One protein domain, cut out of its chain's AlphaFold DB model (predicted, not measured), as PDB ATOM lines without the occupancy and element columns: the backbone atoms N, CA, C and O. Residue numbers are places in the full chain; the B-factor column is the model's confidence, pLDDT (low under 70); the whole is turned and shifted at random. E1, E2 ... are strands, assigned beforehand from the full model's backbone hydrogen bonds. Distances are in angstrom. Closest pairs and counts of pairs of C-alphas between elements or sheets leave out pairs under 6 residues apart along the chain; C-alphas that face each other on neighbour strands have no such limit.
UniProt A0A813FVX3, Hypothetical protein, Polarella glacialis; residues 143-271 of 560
ATOM      1  N   THR A 143     161.424 131.383 108.550       90.62
ATOM      2  CA  THR A 143     162.207 130.227 109.004       90.62
ATOM      3  C   THR A 143     162.416 129.257 107.846       90.62
ATOM      4  O   THR A 143     161.452 128.835 107.208       90.62
ATOM      5  N   LEU A 144     163.673 128.900 107.593       90.94
ATOM      6  CA  LEU A 144     164.092 127.929 106.590       90.94
ATOM      7  C   LEU A 144     164.622 126.677 107.281       90.94
ATOM      8  O   LEU A 144     165.532 126.748 108.112       90.94
ATOM      9  N   SER A 145     164.080 125.520 106.916       90.69
ATOM     10  CA  SER A 145     164.639 124.222 107.294       90.69
ATOM     11  C   SER A 145     165.904 123.890 106.488       90.69
ATOM     12  O   SER A 145     166.242 124.568 105.522       90.69
ATOM     13  N   LYS A 146     166.619 122.816 106.855       88.44
ATOM     14  CA  LYS A 146     167.860 122.383 106.171       88.44
ATOM     15  C   LYS A 146     167.688 122.123 104.669       88.44
ATOM     16  O   LYS A 146     168.672 122.163 103.941       88.44
ATOM     17  N   THR A 147     166.471 121.821 104.224       90.25
ATOM     18  CA  THR A 147     166.134 121.506 102.831       90.25
ATOM     19  C   THR A 147     165.429 122.650 102.117       90.25
ATOM     20  O   THR A 147     165.016 122.477 100.977       90.25
ATOM     21  N   GLU A 148     165.258 123.802 102.760       92.31
ATOM     22  CA  GLU A 148     164.576 124.952 102.178       92.31
ATOM     23  C   GLU A 148     165.558 126.094 101.903       92.31
ATOM     24  O   GLU A 148     166.558 126.295 102.599       92.31
ATOM     25  N   TYR A 149     165.236 126.868 100.877       93.19
ATOM     26  CA  TYR A 149     165.920 128.101 100.529       93.19
ATOM     27  C   TYR A 149     164.913 129.138 100.027       93.19
ATOM     28  O   TYR A 149     163.781 128.811  99.666       93.19
ATOM     29  N   LEU A 150     165.318 130.401 100.008       92.25
ATOM     30  CA  LEU A 150     164.561 131.473  99.365       92.25
ATOM     31  C   LEU A 150     165.500 132.366  98.563       92.25
ATOM     32  O   LEU A 150     166.688 132.479  98.878       92.25
ATOM     33  N   THR A 151     164.959 133.017  97.543       90.62
ATOM     34  CA  THR A 151     165.687 133.991  96.735       90.62
ATOM     35  C   THR A 151     165.309 135.385  97.207       90.62
ATOM     36  O   THR A 151     164.152 135.798  97.146       90.62
ATOM     37  N   VAL A 152     166.294 136.125  97.689       91.25
ATOM     38  CA  VAL A 152     166.177 137.521  98.094       91.25
ATOM     39  C   VAL A 152     166.509 138.386  96.894       91.25
ATOM     40  O   VAL A 152     167.575 138.235  96.307       91.25
ATOM     41  N   THR A 153     165.610 139.292  96.529       90.12
ATOM     42  CA  THR A 153     165.887 140.317  95.518       90.12
ATOM     43  C   THR A 153     165.890 141.679  96.186       90.12
ATOM     44  O   THR A 153     164.888 142.067  96.792       90.12
ATOM     45  N   ASP A 154     166.994 142.407  96.070       88.56
ATOM     46  CA  ASP A 154     167.026 143.829  96.392       88.56
ATOM     47  C   ASP A 154     166.342 144.605  95.261       88.56
ATOM     48  O   ASP A 154     166.766 144.561  94.105       88.56
ATOM     49  N   GLN A 155     165.251 145.294  95.584       87.25
ATOM     50  CA  GLN A 155     164.446 146.027  94.611       87.25
ATOM     51  C   GLN A 155     165.133 147.283  94.062       87.25
ATOM     52  O   GLN A 155     164.725 147.752  93.000       87.25
ATOM     53  N   LEU A 156     166.142 147.834  94.749       84.38
ATOM     54  CA  LEU A 156     166.872 149.005  94.257       84.38
ATOM     55  C   LEU A 156     167.999 148.619  93.305       84.38
ATOM     56  O   LEU A 156     168.103 149.178  92.217       84.38
ATOM     57  N   SER A 157     168.851 147.680  93.720       84.81
ATOM     58  CA  SER A 157     170.000 147.257  92.912       84.81
ATOM     59  C   SER A 157     169.653 146.185  91.876       84.81
ATOM     60  O   SER A 157     170.399 145.992  90.921       84.81
ATOM     61  N   GLY A 158     168.538 145.470  92.058       82.69
ATOM     62  CA  GLY A 158     168.185 144.292  91.267       82.69
ATOM     63  C   GLY A 158     168.996 143.042  91.628       82.69
ATOM     64  O   GLY A 158     168.769 141.984  91.034       82.69
ATOM     65  N   ASN A 159     169.916 143.133  92.595       84.88
ATOM     66  CA  ASN A 159     170.764 142.019  93.004       84.88
ATOM     67  C   ASN A 159     169.935 140.896  93.634       84.88
ATOM     68  O   ASN A 159     169.052 141.136  94.460       84.88
ATOM     69  N   ARG A 160     170.248 139.653  93.254       86.88
ATOM     70  CA  ARG A 160     169.555 138.450  93.725       86.88
ATOM     71  C   ARG A 160     170.504 137.531  94.475       86.88
ATOM     72  O   ARG A 160     171.484 137.065  93.900       86.88
ATOM     73  N   ILE A 161     170.174 137.217  95.722       88.25
ATOM     74  CA  ILE A 161     170.966 136.360  96.613       88.25
ATOM     75  C   ILE A 161     170.091 135.202  97.083       88.25
ATOM     76  O   ILE A 161     168.892 135.367  97.281       88.25
ATOM     77  N   VAL A 162     170.675 134.022  97.279       91.50
ATOM     78  CA  VAL A 162     169.953 132.864  97.814       91.50
ATOM     79  C   VAL A 162     170.295 132.659  99.287       91.50
ATOM     80  O   VAL A 162     171.456 132.462  99.639       91.50
ATOM     81  N   ALA A 163     169.277 132.678 100.148       90.06
ATOM     82  CA  ALA A 163     169.406 132.350 101.564       90.06
ATOM     83  C   ALA A 163     169.123 130.855 101.772       90.06
ATOM     84  O   ALA A 163     168.043 130.371 101.428       90.06
ATOM     85  N   ARG A 164     170.102 130.123 102.316       91.69
ATOM     86  CA  ARG A 164     170.052 128.667 102.526       91.69
ATOM     87  C   ARG A 164     169.720 128.359 103.986       91.69
ATOM     88  O   ARG A 164     170.294 128.976 104.884       91.69
ATOM     89  N   GLY A 165     168.824 127.411 104.239       88.44
ATOM     90  CA  GLY A 165     168.595 126.928 105.598       88.44
ATOM     91  C   GLY A 165     169.734 126.036 106.125       88.44
ATOM     92  O   GLY A 165     170.614 125.631 105.363       88.44
ATOM     93  N   PRO A 166     169.743 125.697 107.429       89.00
ATOM     94  CA  PRO A 166     168.759 126.074 108.437       89.00
ATOM     95  C   PRO A 166     169.045 127.470 109.014       89.00
ATOM     96  O   PRO A 166     170.048 127.671 109.696       89.00
ATOM     97  N   CYS A 167     168.166 128.437 108.771       88.44
ATOM     98  CA  CYS A 167     168.288 129.781 109.337       88.44
ATOM     99  C   CYS A 167     166.927 130.484 109.373       88.44
ATOM    100  O   CYS A 167     165.977 130.052 108.724       88.44
ATOM    101  N   VAL A 168     166.827 131.571 110.135       88.69
ATOM    102  CA  VAL A 168     165.695 132.497 110.040       88.69
ATOM    103  C   VAL A 168     166.167 133.695 109.239       88.69
ATOM    104  O   VAL A 168     167.100 134.389 109.648       88.69
ATOM    105  N   TRP A 169     165.557 133.908 108.080       91.81
ATOM    106  CA  TRP A 169     165.875 135.039 107.230       91.81
ATOM    107  C   TRP A 169     165.088 136.277 107.663       91.81
ATOM    108  O   TRP A 169     163.869 136.222 107.850       91.81
ATOM    109  N   PHE A 170     165.798 137.398 107.757       89.38
ATOM    110  CA  PHE A 170     165.244 138.730 107.966       89.38
ATOM    111  C   PHE A 170     165.765 139.657 106.860       89.38
ATOM    112  O   PHE A 170     166.939 139.531 106.494       89.38
ATOM    113  N   PRO A 171     164.953 140.604 106.359       88.50
ATOM    114  CA  PRO A 171     165.445 141.639 105.453       88.50
ATOM    115  C   PRO A 171     166.564 142.438 106.130       88.50
ATOM    116  O   PRO A 171     166.363 142.969 107.224       88.50
ATOM    117  N   THR A 172     167.739 142.521 105.505       84.81
ATOM    118  CA  THR A 172     168.859 143.323 106.037       84.81
ATOM    119  C   THR A 172     168.738 144.769 105.576       84.81
ATOM    120  O   THR A 172     168.981 145.701 106.343       84.81
ATOM    121  N   THR A 173     168.304 144.960 104.333       84.88
ATOM    122  CA  THR A 173     167.986 146.273 103.779       84.88
ATOM    123  C   THR A 173     166.468 146.457 103.612       84.88
ATOM    124  O   THR A 173     165.733 145.482 103.426       84.88
ATOM    125  N   PRO A 174     165.948 147.699 103.661       84.25
ATOM    126  CA  PRO A 174     164.505 147.968 103.551       84.25
ATOM    127  C   PRO A 174     163.865 147.505 102.233       84.25
ATOM    128  O   PRO A 174     162.658 147.235 102.186       84.25
ATOM    129  N   HIS A 175     164.683 147.417 101.182       85.19
ATOM    130  CA  HIS A 175     164.289 147.142  99.802       85.19
ATOM    131  C   HIS A 175     164.462 145.674  99.404       85.19
ATOM    132  O   HIS A 175     164.099 145.291  98.293       85.19
ATOM    133  N   GLU A 176     164.972 144.832 100.304       88.06
ATOM    134  CA  GLU A 176     164.984 143.390 100.101       88.06
ATOM    135  C   GLU A 176     163.572 142.817 100.183       88.06
ATOM    136  O   GLU A 176     162.811 143.045 101.133       88.06
ATOM    137  N   LYS A 177     163.243 142.005  99.184       86.31
ATOM    138  CA  LYS A 177     162.029 141.203  99.149       86.31
ATOM    139  C   LYS A 177     162.403 139.738  98.955       86.31
ATOM    140  O   LYS A 177     163.072 139.387  97.985       86.31
ATOM    141  N   ALA A 178     161.950 138.890  99.873       87.56
ATOM    142  CA  ALA A 178     162.061 137.446  99.725       87.56
ATOM    143  C   ALA A 178     161.021 136.912  98.733       87.56
ATOM    144  O   ALA A 178     159.875 137.375  98.687       87.56
ATOM    145  N   SER A 179     161.426 135.915  97.952       86.75
ATOM    146  CA  SER A 179     160.523 135.045  97.208       86.75
ATOM    147  C   SER A 179     159.775 134.090  98.150       86.75
ATOM    148  O   SER A 179     159.972 134.087  99.367       86.75
ATOM    149  N   GLY A 180     158.915 133.243  97.576       84.19
ATOM    150  CA  GLY A 180     158.371 132.096  98.300       84.19
ATOM    151  C   GLY A 180     159.471 131.137  98.773       84.19
ATOM    152  O   GLY A 180     160.606 131.185  98.298       84.19
ATOM    153  N   ARG A 181     159.121 130.251  99.711       89.81
ATOM    154  CA  ARG A 181     160.008 129.159 100.131       89.81
ATOM    155  C   ARG A 181     160.124 128.141  99.001       89.81
ATOM    156  O   ARG A 181     159.114 127.728  98.434       89.81
ATOM    157  N   HIS A 182     161.349 127.737  98.708       89.19
ATOM    158  CA  HIS A 182     161.676 126.718  97.724       89.19
ATOM    159  C   HIS A 182     162.352 125.538  98.415       89.19
ATOM    160  O   HIS A 182     163.100 125.714  99.376       89.19
ATOM    161  N   THR A 183     162.108 124.332  97.912       90.62
ATOM    162  CA  THR A 183     162.744 123.113  98.416       90.62
ATOM    163  C   THR A 183     163.958 122.784  97.556       90.62
ATOM    164  O   THR A 183     163.878 122.790  96.327       90.62
ATOM    165  N   ALA A 184     165.089 122.521  98.201       90.88
ATOM    166  CA  ALA A 184     166.305 122.050  97.559       90.88
ATOM    167  C   ALA A 184     166.092 120.651  96.970       90.88
ATOM    168  O   ALA A 184     165.358 119.829  97.522       90.88
ATOM    169  N   ILE A 185     166.752 120.375  95.851       92.81
ATOM    170  CA  ILE A 185     166.635 119.094  95.159       92.81
ATOM    171  C   ILE A 185     167.589 118.114  95.839       92.81
ATOM    172  O   ILE A 185     168.804 118.294  95.798       92.81
ATOM    173  N   ALA A 186     167.042 117.099  96.500       92.56
ATOM    174  CA  ALA A 186     167.834 116.042  97.115       92.56
ATOM    175  C   ALA A 186     168.121 114.947  96.083       92.56
ATOM    176  O   ALA A 186     167.188 114.348  95.555       92.56
ATOM    177  N   LEU A 187     169.400 114.697  95.821       93.75
ATOM    178  CA  LEU A 187     169.880 113.618  94.963       93.75
ATOM    179  C   LEU A 187     170.328 112.429  95.813       93.75
ATOM    180  O   LEU A 187     170.966 112.609  96.858       93.75
ATOM    181  N   GLN A 188     170.022 111.222  95.349       93.69
ATOM    182  CA  GLN A 188     170.579 109.970  95.867       93.69
ATOM    183  C   GLN A 188     171.966 109.659  95.274       93.69
ATOM    184  O   GLN A 188     172.475 110.370  94.409       93.69
ATOM    185  N   GLU A 189     172.608 108.586  95.749       92.12
ATOM    186  CA  GLU A 189     173.943 108.160  95.290       92.12
ATOM    187  C   GLU A 189     173.989 107.790  93.800       92.12
ATOM    188  O   GLU A 189     175.011 108.012  93.155       92.12
ATOM    189  N   ASP A 190     172.889 107.272  93.249       93.25
ATOM    190  CA  ASP A 190     172.731 106.883  91.845       93.25
ATOM    191  C   ASP A 190     172.025 107.955  91.003       93.25
ATOM    192  O   ASP A 190     171.641 107.672  89.875       93.25
ATOM    193  N   GLU A 191     171.835 109.174  91.506       95.00
ATOM    194  CA  GLU A 191     171.075 110.217  90.814       95.00
ATOM    195  C   GLU A 191     171.950 111.379  90.345       95.00
ATOM    196  O   GLU A 191     173.005 111.688  90.904       95.00
ATOM    197  N   TYR A 192     171.491 112.038  89.286       95.25
ATOM    198  CA  TYR A 192     172.093 113.252  88.767       95.25
ATOM    199  C   TYR A 192     171.046 114.225  88.229       95.25
ATOM    200  O   TYR A 192     169.922 113.858  87.878       95.25
ATOM    201  N   ILE A 193     171.449 115.488  88.124       95.19
ATOM    202  CA  ILE A 193     170.661 116.563  87.524       95.19
ATOM    203  C   ILE A 193     171.562 117.456  86.675       95.19
ATOM    204  O   ILE A 193     172.718 117.708  87.028       95.19
ATOM    205  N   ARG A 194     171.043 117.931  85.540       94.62
ATOM    206  CA  ARG A 194     171.753 118.882  84.677       94.62
ATOM    207  C   ARG A 194     171.362 120.299  85.050       94.62
ATOM    208  O   ARG A 194     170.177 120.614  85.172       94.62
ATOM    209  N   LEU A 195     172.369 121.140  85.224       94.06
ATOM    210  CA  LEU A 195     172.211 122.539  85.581       94.06
ATOM    211  C   LEU A 195     172.843 123.408  84.504       94.06
ATOM    212  O   LEU A 195     173.885 123.069  83.935       94.06
ATOM    213  N   LYS A 196     172.199 124.540  84.249       94.12
ATOM    214  CA  LYS A 196     172.704 125.596  83.389       94.12
ATOM    215  C   LYS A 196     172.656 126.909  84.145       94.12
ATOM    216  O   LYS A 196     171.611 127.285  84.669       94.12
ATOM    217  N   ASP A 197     173.768 127.618  84.156       93.06
ATOM    218  CA  ASP A 197     173.791 129.004  84.589       93.06
ATOM    219  C   ASP A 197     173.307 129.890  83.432       93.06
ATOM    220  O   ASP A 197     173.898 129.898  82.350       93.06
ATOM    221  N   GLU A 198     172.199 130.605  83.622       91.44
ATOM    222  CA  GLU A 198     171.631 131.506  82.614       91.44
ATOM    223  C   GLU A 198     172.502 132.747  82.384       91.44
ATOM    224  O   GLU A 198     172.430 133.331  81.303       91.44
ATOM    225  N   ALA A 199     173.348 133.130  83.349       88.38
ATOM    226  CA  ALA A 199     174.213 134.300  83.221       88.38
ATOM    227  C   ALA A 199     175.449 134.016  82.356       88.38
ATOM    228  O   ALA A 199     175.767 134.787  81.453       88.38
ATOM    229  N   THR A 200     176.144 132.905  82.618       90.25
ATOM    230  CA  THR A 200     177.358 132.517  81.877       90.25
ATOM    231  C   THR A 200     177.077 131.587  80.698       90.25
ATOM    232  O   THR A 200     177.914 131.435  79.810       90.25
ATOM    233  N   GLY A 201     175.914 130.931  80.683       87.75
ATOM    234  CA  GLY A 201     175.590 129.854  79.750       87.75
ATOM    235  C   GLY A 201     176.265 128.518  80.082       87.75
ATOM    236  O   GLY A 201     176.049 127.547  79.352       87.75
ATOM    237  N   GLN A 202     177.063 128.444  81.155       90.00
ATOM    238  CA  GLN A 202     177.805 127.245  81.530       90.00
ATOM    239  C   GLN A 202     176.853 126.119  81.947       90.00
ATOM    240  O   GLN A 202     175.918 126.327  82.717       90.00
ATOM    241  N   ARG A 203     177.122 124.906  81.452       92.12
ATOM    242  CA  ARG A 203     176.384 123.684  81.787       92.12
ATOM    243  C   ARG A 203     177.256 122.730  82.584       92.12
ATOM    244  O   ARG A 203     178.419 122.527  82.236       92.12
ATOM    245  N   TRP A 204     176.686 122.103  83.604       93.81
ATOM    246  CA  TRP A 204     177.340 121.032  84.351       93.81
ATOM    247  C   TRP A 204     176.328 120.008  84.868       93.81
ATOM    248  O   TRP A 204     175.114 120.214  84.819       93.81
ATOM    249  N   VAL A 205     176.840 118.877  85.350       94.38
ATOM    250  CA  VAL A 205     176.036 117.825  85.974       94.38
ATOM    251  C   VAL A 205     176.381 117.765  87.448       94.38
ATOM    252  O   VAL A 205     177.550 117.652  87.813       94.38
ATOM    253  N   GLN A 206     175.360 117.835  88.295       94.06
ATOM    254  CA  GLN A 206     175.497 117.548  89.712       94.06
ATOM    255  C   GLN A 206     175.114 116.085  89.933       94.06
ATOM    256  O   GLN A 206     173.999 115.689  89.601       94.06
ATOM    257  N   GLN A 207     176.052 115.293  90.451       93.38
ATOM    258  CA  GLN A 207     175.945 113.836  90.567       93.38
ATOM    259  C   GLN A 207     176.107 113.359  92.013       93.38
ATOM    260  O   GLN A 207     176.834 113.981  92.795       93.38
ATOM    261  N   GLY A 208     175.481 112.226  92.329       89.94
ATOM    262  CA  GLY A 208     175.594 111.545  93.614       89.94
ATOM    263  C   GLY A 208     174.859 112.253  94.752       89.94
ATOM    264  O   GLY A 208     174.183 113.263  94.561       89.94
ATOM    265  N   LYS A 209     175.015 111.711  95.966       92.19
ATOM    266  CA  LYS A 209     174.289 112.156  97.160       92.19
ATOM    267  C   LYS A 209     174.602 113.614  97.495       92.19
ATOM    268  O   LYS A 209     175.630 113.916  98.104       92.19
ATOM    269  N   ALA A 210     173.697 114.512  97.127       90.69
ATOM    270  CA  ALA A 210     173.867 115.949  97.285       90.69
ATOM    271  C   ALA A 210     172.519 116.645  97.494       90.69
ATOM    272  O   ALA A 210     171.494 116.229  96.962       90.69
ATOM    273  N   LEU A 211     172.532 117.737  98.256       91.31
ATOM    274  CA  LEU A 211     171.385 118.626  98.399       91.31
ATOM    275  C   LEU A 211     171.631 119.871  97.542       91.31
ATOM    276  O   LEU A 211     172.412 120.747  97.912       91.31
ATOM    277  N   VAL A 212     170.993 119.921  96.379       91.69
ATOM    278  CA  VAL A 212     171.214 120.952  95.367       91.69
ATOM    279  C   VAL A 212     170.290 122.131  95.622       91.69
ATOM    280  O   VAL A 212     169.073 122.050  95.449       91.69
ATOM    281  N   VAL A 213     170.885 123.248  96.027       91.25
ATOM    282  CA  VAL A 213     170.207 124.540  96.112       91.25
ATOM    283  C   VAL A 213     170.508 125.318  94.838       91.25
ATOM    284  O   VAL A 213     171.676 125.539  94.523       91.25
ATOM    285  N   LEU A 214     169.470 125.730  94.113       89.81
ATOM    286  CA  LEU A 214     169.635 126.518  92.893       89.81
ATOM    287  C   LEU A 214     170.042 127.946  93.253       89.81
ATOM    288  O   LEU A 214     169.380 128.593  94.068       89.81
ATOM    289  N   GLU A 215     171.128 128.432  92.655       88.38
ATOM    290  CA  GLU A 215     171.475 129.849  92.735       88.38
ATOM    291  C   GLU A 215     170.538 130.695  91.867       88.38
ATOM    292  O   GLU A 215     169.774 130.182  91.050       88.38
ATOM    293  N   SER A 216     170.574 132.013  92.056       84.88
ATOM    294  CA  SER A 216     169.605 132.940  91.461       84.88
ATOM    295  C   SER A 216     169.607 132.960  89.929       84.88
ATOM    296  O   SER A 216     168.603 133.360  89.336       84.88
ATOM    297  N   THR A 217     170.705 132.537  89.302       87.94
ATOM    298  CA  THR A 217     170.877 132.449  87.846       87.94
ATOM    299  C   THR A 217     170.853 131.011  87.332       87.94
ATOM    300  O   THR A 217     170.935 130.787  86.128       87.94
ATOM    301  N   TRP A 218     170.752 130.017  88.216       92.06
ATOM    302  CA  TRP A 218     170.802 128.616  87.824       92.06
ATOM    303  C   TRP A 218     169.424 128.109  87.439       92.06
ATOM    304  O   TRP A 218     168.421 128.360  88.109       92.06
ATOM    305  N   LYS A 219     169.395 127.302  86.388       91.00
ATOM    306  CA  LYS A 219     168.203 126.632  85.901       91.00
ATOM    307  C   LYS A 219     168.465 125.148  85.729       91.00
ATOM    308  O   LYS A 219     169.515 124.735  85.243       91.00
ATOM    309  N   VAL A 220     167.478 124.348  86.110       93.06
ATOM    310  CA  VAL A 220     167.482 122.908  85.864       93.06
ATOM    311  C   VAL A 220     167.146 122.648  84.398       93.06
ATOM    312  O   VAL A 220     166.117 123.107  83.898       93.06
ATOM    313  N   GLU A 221     167.996 121.888  83.715       89.50
ATOM    314  CA  GLU A 221     167.715 121.360  82.380       89.50
ATOM    315  C   GLU A 221     167.181 119.921  82.505       89.50
ATOM    316  O   GLU A 221     167.942 118.956  82.554       89.50
ATOM    317  N   GLY A 222     165.852 119.778  82.552       86.44
ATOM    318  CA  GLY A 222     165.160 118.485  82.618       86.44
ATOM    319  C   GLY A 222     164.716 118.091  84.028       86.44
ATOM    320  O   GLY A 222     164.301 118.935  84.816       86.44
ATOM    321  N   GLU A 223     164.775 116.796  84.326       91.19
ATOM    322  CA  GLU A 223     164.375 116.213  85.612       91.19
ATOM    323  C   GLU A 223     165.561 115.492  86.261       91.19
ATOM    324  O   GLU A 223     166.583 115.247  85.612       91.19
ATOM    325  N   VAL A 224     165.420 115.134  87.540       93.31
ATOM    326  CA  VAL A 224     166.369 114.243  88.218       93.31
ATOM    327  C   VAL A 224     166.333 112.882  87.531       93.31
ATOM    328  O   VAL A 224     165.264 112.307  87.323       93.31
ATOM    329  N   ARG A 225     167.502 112.365  87.156       92.94
ATOM    330  CA  ARG A 225     167.640 111.086  86.457       92.94
ATOM    331  C   ARG A 225     168.581 110.168  87.209       92.94
ATOM    332  O   ARG A 225     169.511 110.620  87.870       92.94
ATOM    333  N   LYS A 226     168.362 108.866  87.048       93.38
ATOM    334  CA  LYS A 226     169.282 107.849  87.544       93.38
ATOM    335  C   LYS A 226     170.442 107.642  86.582       93.38
ATOM    336  O   LYS A 226     170.261 107.618  85.365       93.38
ATOM    337  N   ALA A 227     171.625 107.501  87.152       93.06
ATOM    338  CA  ALA A 227     172.841 107.090  86.489       93.06
ATOM    339  C   ALA A 227     172.761 105.617  86.072       93.06
ATOM    340  O   ALA A 227     171.958 104.834  86.587       93.06
ATOM    341  N   TRP A 228     173.614 105.225  85.131       94.88
ATOM    342  CA  TRP A 228     173.639 103.850  84.648       94.88
ATOM    343  C   TRP A 228     174.566 103.012  85.516       94.88
ATOM    344  O   TRP A 228     175.786 103.080  85.381       94.88
ATOM    345  N   THR A 229     173.989 102.196  86.393       94.38
ATOM    346  CA  THR A 229     174.734 101.155  87.109       94.38
ATOM    347  C   THR A 229     174.954  99.972  86.174       94.38
ATOM    348  O   THR A 229     173.979  99.354  85.727       94.38
ATOM    349  N   LEU A 230     176.218  99.698  85.858       94.88
ATOM    350  CA  LEU A 230     176.650  98.622  84.971       94.88
ATOM    351  C   LEU A 230     177.103  97.406  85.774       94.88
ATOM    352  O   LEU A 230     177.786  97.549  86.789       94.88
ATOM    353  N   LYS A 231     176.781  96.212  85.280       94.31
ATOM    354  CA  LYS A 231     177.421  94.954  85.699       94.31
ATOM    355  C   LYS A 231     178.764  94.748  84.992       94.31
ATOM    356  O   LYS A 231     179.100  95.450  84.042       94.31
ATOM    357  N   THR A 232     179.508  93.719  85.394       92.75
ATOM    358  CA  THR A 232     180.811  93.350  84.810       92.75
ATOM    359  C   THR A 232     180.775  93.176  83.286       92.75
ATOM    360  O   THR A 232     181.722  93.564  82.608       92.75
ATOM    361  N   PHE A 233     179.678  92.635  82.747       93.00
ATOM    362  CA  PHE A 233     179.482  92.393  81.314       93.00
ATOM    363  C   PHE A 233     178.666  93.492  80.614       93.00
ATOM    364  O   PHE A 233     178.341  93.345  79.442       93.00
ATOM    365  N   GLU A 234     178.296  94.573  81.298       95.38
ATOM    366  CA  GLU A 234     177.498  95.657  80.715       95.38
ATOM    367  C   GLU A 234     178.382  96.859  80.349       95.38
ATOM    368  O   GLU A 234     179.463  97.081  80.911       95.38
ATOM    369  N   TYR A 235     177.920  97.646  79.382       95.69
ATOM    370  CA  TYR A 235     178.548  98.900  78.988       95.69
ATOM    371  C   TYR A 235     177.529  99.898  78.435       95.69
ATOM    372  O   TYR A 235     176.430  99.535  78.019       95.69
ATOM    373  N   VAL A 236     177.902 101.176  78.433       95.94
ATOM    374  CA  VAL A 236     177.148 102.255  77.780       95.94
ATOM    375  C   VAL A 236     178.064 103.070  76.888       95.94
ATOM    376  O   VAL A 236     179.251 103.243  77.189       95.94
ATOM    377  N   ARG A 237     177.496 103.593  75.801       94.88
ATOM    378  CA  ARG A 237     178.152 104.548  74.912       94.88
ATOM    379  C   ARG A 237     177.470 105.899  75.048       94.88
ATOM    380  O   ARG A 237     176.254 106.008  74.885       94.88
ATOM    381  N   LEU A 238     178.251 106.913  75.391       95.00
ATOM    382  CA  LEU A 238     177.777 108.276  75.569       95.00
ATOM    383  C   LEU A 238     178.265 109.123  74.400       95.00
ATOM    384  O   LEU A 238     179.457 109.159  74.115       95.00
ATOM    385  N   LEU A 239     177.337 109.784  73.716       94.81
ATOM    386  CA  LEU A 239     177.613 110.717  72.633       94.81
ATOM    387  C   LEU A 239     177.564 112.141  73.178       94.81
ATOM    388  O   LEU A 239     176.505 112.607  73.608       94.81
ATOM    389  N   ASP A 240     178.685 112.849  73.116       93.94
ATOM    390  CA  ASP A 240     178.708 114.286  73.355       93.94
ATOM    391  C   ASP A 240     178.076 115.030  72.170       93.94
ATOM    392  O   ASP A 240     178.599 115.035  71.056       93.94
ATOM    393  N   SER A 241     176.945 115.687  72.421       90.44
ATOM    394  CA  SER A 241     176.206 116.456  71.411       90.44
ATOM    395  C   SER A 241     176.942 117.694  70.890       90.44
ATOM    396  O   SER A 241     176.557 118.215  69.845       90.44
ATOM    397  N   VAL A 242     177.984 118.168  71.581       90.81
ATOM    398  CA  VAL A 242     178.774 119.332  71.150       90.81
ATOM    399  C   VAL A 242     179.995 118.895  70.356       90.81
ATOM    400  O   VAL A 242     180.248 119.431  69.280       90.81
ATOM    401  N   THR A 243     180.765 117.939  70.879       91.00
ATOM    402  CA  THR A 243     182.010 117.502  70.227       91.00
ATOM    403  C   THR A 243     181.805 116.383  69.208       91.00
ATOM    404  O   THR A 243     182.696 116.133  68.401       91.00
ATOM    405  N   GLY A 244     180.667 115.685  69.250       88.25
ATOM    406  CA  GLY A 244     180.415 114.474  68.463       88.25
ATOM    407  C   GLY A 244     181.215 113.257  68.937       88.25
ATOM    408  O   GLY A 244     181.127 112.192  68.330       88.25
ATOM    409  N   LYS A 245     182.007 113.385  70.009       91.25
ATOM    410  CA  LYS A 245     182.839 112.300  70.525       91.25
ATOM    411  C   LYS A 245     181.973 111.269  71.242       91.25
ATOM    412  O   LYS A 245     181.192 111.616  72.126       91.25
ATOM    413  N   VAL A 246     182.170 109.997  70.902       93.69
ATOM    414  CA  VAL A 246     181.551 108.870  71.605       93.69
ATOM    415  C   VAL A 246     182.538 108.298  72.626       93.69
ATOM    416  O   VAL A 246     183.672 107.948  72.291       93.69
ATOM    417  N   THR A 247     182.127 108.210  73.889       92.94
ATOM    418  CA  THR A 247     182.890 107.600  74.984       92.94
ATOM    419  C   THR A 247     182.236 106.289  75.411       92.94
ATOM    420  O   THR A 247     181.015 106.179  75.495       92.94
ATOM    421  N   VAL A 248     183.049 105.260  75.666       94.31
ATOM    422  CA  VAL A 248     182.558 103.930  76.056       94.31
ATOM    423  C   VAL A 248     182.925 103.648  77.502       94.31
ATOM    424  O   VAL A 248     184.098 103.649  77.885       94.31
ATOM    425  N   HIS A 249     181.916 103.358  78.314       94.19
ATOM    426  CA  HIS A 249     182.077 103.010  79.715       94.19
ATOM    427  C   HIS A 249     181.700 101.546  79.914       94.19
ATOM    428  O   HIS A 249     180.530 101.199  79.819       94.19
ATOM    429  N   ARG A 250     182.697 100.704  80.203       93.81
ATOM    430  CA  ARG A 250     182.549  99.254  80.415       93.81
ATOM    431  C   ARG A 250     182.852  98.830  81.852       93.81
ATOM    432  O   ARG A 250     183.620  99.523  82.531       93.81
ATOM    433  N   GLY A 251     182.326  97.668  82.234       89.06
ATOM    434  CA  GLY A 251     182.611  96.998  83.503       89.06
ATOM    435  C   GLY A 251     181.779  97.527  84.667       89.06
ATOM    436  O   GLY A 251     181.045  98.500  84.525       89.06
ATOM    437  N   GLU A 252     181.913  96.881  85.826       92.62
ATOM    438  CA  GLU A 252     181.124  97.186  87.021       92.62
ATOM    439  C   GLU A 252     181.437  98.586  87.561       92.62
ATOM    440  O   GLU A 252     182.483  98.818  88.168       92.62
ATOM    441  N   LYS A 253     180.541  99.539  87.289       93.44
ATOM    442  CA  LYS A 253     180.603 100.920  87.784       93.44
ATOM    443  C   LYS A 253     179.289 101.653  87.534       93.44
ATOM    444  O   LYS A 253     178.531 101.312  86.627       93.44
ATOM    445  N   THR A 254     179.066 102.722  88.288       93.62
ATOM    446  CA  THR A 254     177.993 103.687  88.024       93.62
ATOM    447  C   THR A 254     178.508 104.774  87.088       93.62
ATOM    448  O   THR A 254     179.510 105.430  87.376       93.62
ATOM    449  N   VAL A 255     177.845 104.949  85.948       94.75
ATOM    450  CA  VAL A 255     178.226 105.917  84.916       94.75
ATOM    451  C   VAL A 255     177.281 107.106  84.950       94.75
ATOM    452  O   VAL A 255     176.075 106.960  84.753       94.75
ATOM    453  N   PHE A 256     177.858 108.286  85.151       94.31
ATOM    454  CA  PHE A 256     177.169 109.565  85.065       94.31
ATOM    455  C   PHE A 256     177.521 110.240  83.736       94.31
ATOM    456  O   PHE A 256     178.700 110.251  83.375       94.31
ATOM    457  N   PRO A 257     176.541 110.792  83.003       94.25
ATOM    458  CA  PRO A 257     176.831 111.522  81.779       94.25
ATOM    459  C   PRO A 257     177.441 112.889  82.083       94.25
ATOM    460  O   PRO A 257     177.093 113.536  83.073       94.25
ATOM    461  N   GLY A 258     178.280 113.368  81.175       92.56
ATOM    462  CA  GLY A 258     178.688 114.760  81.108       92.56
ATOM    463  C   GLY A 258     177.538 115.719  80.751       92.56
ATOM    464  O   GLY A 258     176.409 115.302  80.469       92.56
ATOM    465  N   PRO A 259     177.808 117.037  80.725       91.81
ATOM    466  CA  PRO A 259     176.771 118.068  80.589       91.81
ATOM    467  C   PRO A 259     176.007 118.005  79.263       91.81
ATOM    468  O   PRO A 259     174.810 118.282  79.219       91.81
ATOM    469  N   ASN A 260     176.701 117.610  78.194       91.12
ATOM    470  CA  ASN A 260     176.165 117.525  76.836       91.12
ATOM    471  C   ASN A 260     176.134 116.084  76.303       91.12
ATOM    472  O   ASN A 260     175.819 115.867  75.131       91.12
ATOM    473  N   GLU A 261     176.462 115.105  77.146       92.81
ATOM    474  CA  GLU A 261     176.506 113.699  76.764       92.81
ATOM    475  C   GLU A 261     175.118 113.077  76.848       92.81
ATOM    476  O   GLU A 261     174.401 113.245  77.833       92.81
ATOM    477  N   ASN A 262     174.727 112.326  75.829       91.69
ATOM    478  CA  ASN A 262     173.485 111.565  75.816       91.69
ATOM    479  C   ASN A 262     173.779 110.102  75.497       91.69
ATOM    480  O   ASN A 262     174.780 109.781  74.866       91.69
ATOM    481  N   LEU A 263     172.902 109.209  75.947       93.31
ATOM    482  CA  LEU A 263     173.037 107.787  75.669       93.31
ATOM    483  C   LEU A 263     172.804 107.524  74.177       93.31
ATOM    484  O   LEU A 263     171.764 107.916  73.647       93.31
ATOM    485  N   LEU A 264     173.765 106.875  73.520       91.12
ATOM    486  CA  LEU A 264     173.718 106.620  72.079       91.12
ATOM    487  C   LEU A 264     172.716 105.511  71.722       91.12
ATOM    488  O   LEU A 264     171.940 105.654  70.785       91.12
ATOM    489  N   ASP A 265     172.713 104.426  72.497       87.19
ATOM    490  CA  ASP A 265     172.020 103.170  72.166       87.19
ATOM    491  C   ASP A 265     170.621 103.035  72.790       87.19
ATOM    492  O   ASP A 265     169.997 101.979  72.724       87.19
ATOM    493  N   GLY A 266     170.123 104.095  73.431       87.31
ATOM    494  CA  GLY A 266     168.827 104.114  74.118       87.31
ATOM    495  C   GLY A 266     168.788 103.362  75.456       87.31
ATOM    496  O   GLY A 266     168.112 103.828  76.370       87.31
ATOM    497  N   ASP A 267     169.552 102.276  75.610       90.50
ATOM    498  CA  ASP A 267     169.723 101.534  76.869       90.50
ATOM    499  C   ASP A 267     171.159 100.981  77.032       90.50
ATOM    500  O   ASP A 267     172.023 101.154  76.168       90.50
ATOM    501  N   LYS A 268     171.433 100.341  78.173       92.31
ATOM    502  CA  LYS A 268     172.677  99.625  78.470       92.31
ATOM    503  C   LYS A 268     172.852  98.436  77.527       92.31
ATOM    504  O   LYS A 268     171.932  97.648  77.318       92.31
ATOM    505  N   LEU A 269     174.064  98.262  77.014       92.62
ATOM    506  CA  LEU A 269     174.432  97.137  76.163       92.62
ATOM    507  C   LEU A 269     175.138  96.051  76.978       92.62
ATOM    508  O   LEU A 269     175.810  96.326  77.971       92.62
ATOM    509  N   SER A 270     174.998  94.803  76.536       93.69
ATOM    510  CA  SER A 270     175.730  93.657  77.088       93.69
ATOM    511  C   SER A 270     176.880  93.265  76.164       93.69
ATOM    512  O   SER A 270     176.743  93.305  74.940       93.69
ATOM    513  N   ALA A 271     178.016  92.900  76.752       93.75
ATOM    514  CA  ALA A 271     179.156  92.342  76.047       93.75
ATOM    515  C   ALA A 271     178.764  91.040  75.345       93.75
ATOM    516  O   ALA A 271     177.926  90.272  75.825       93.75
TER     517      ALA A 271
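This is residues 143 to 271 of the 560 residues of the protein "Hypothetical protein" of Polarella glacialis (UniProt A0A813FVX3). What shape do these atoms make? Three small, flattened strand units, E1 to E4, E5 to E9 and E10 to E14, stand in a row and make a rod. Each holds a three-stranded antiparallel sheet, in the orders E2 E1 E4, E7 E6 E9 and E12 E11 E14, and beyond it a short antiparallel pairing: residues 143 to 144 with 167 to 168 of E3, E5 with E8, and E10 with E13. How large and how regular is it? The printed part has 129 residues, no named helix and 14 named strands, E1 to E14 in order; the class is all strand, though under half of the residues, 60, are in named elements. It is loose, with a radius of gyration of the C-alphas of 18.8 A and spans of 63 by 29 by 15 A.

How is the first unit paired? E1, residues 148 to 154, and E2, residues 160 to 164, form an antiparallel hairpin at 154 degrees, with N 152 and O 161 2.7 A apart, within hydrogen-bond range. E4, residues 176 to 178, is antiparallel to E1 at 151 degrees, N 153 to O 177 being 2.9 A. E3, residues 167 to 169, pairs with no named strand; it is near E1, with 5 pairs of C-alphas within 10 A. And the second? E6, residues 191 to 197, and E7, residues 203 to 207, form a hairpin, N 195 to O 204 being 2.9 A; E9, residues 218 to 220, is antiparallel to E6 at 137 degrees, N 196 to O 219 being 2.9 A. E5, residues 185 to 187, is antiparallel to E8, residues 210 to 212, N 187 to O 210 being 2.8 A. And the third? E11, residues 234 to 240, and E12, residues 246 to 250, form a hairpin, N 238 to O 247 being 2.9 A; E14, residues 261 to 263, is antiparallel to E11, N 239 to O 262 being 2.8 A. E10, residues 228 to 230, is antiparallel to E13, residues 253 to 255, N 255 to O 228 being 2.8 A. Do the units meet? E1 and E6 are apart, and so are E6 and E11.

Where do the strands begin and end? C-alpha 148 of E1 is at (164.576, 124.952, 102.178), and C-alpha 263 of E14 at (173.037, 107.787, 75.669). Which are longest? E1, E6 and E11 measure 19.9 A, 20.0 A and 20.1 A from first to last C-alpha.

How far does it reach? The two C-alphas farthest apart, those of Pro 174 and Ala 271, are 63.8 A apart. Is it continuous and confident? The printed part has no cut and no long link; its mean pLDDT is 91.1, and no printed residue is under 70.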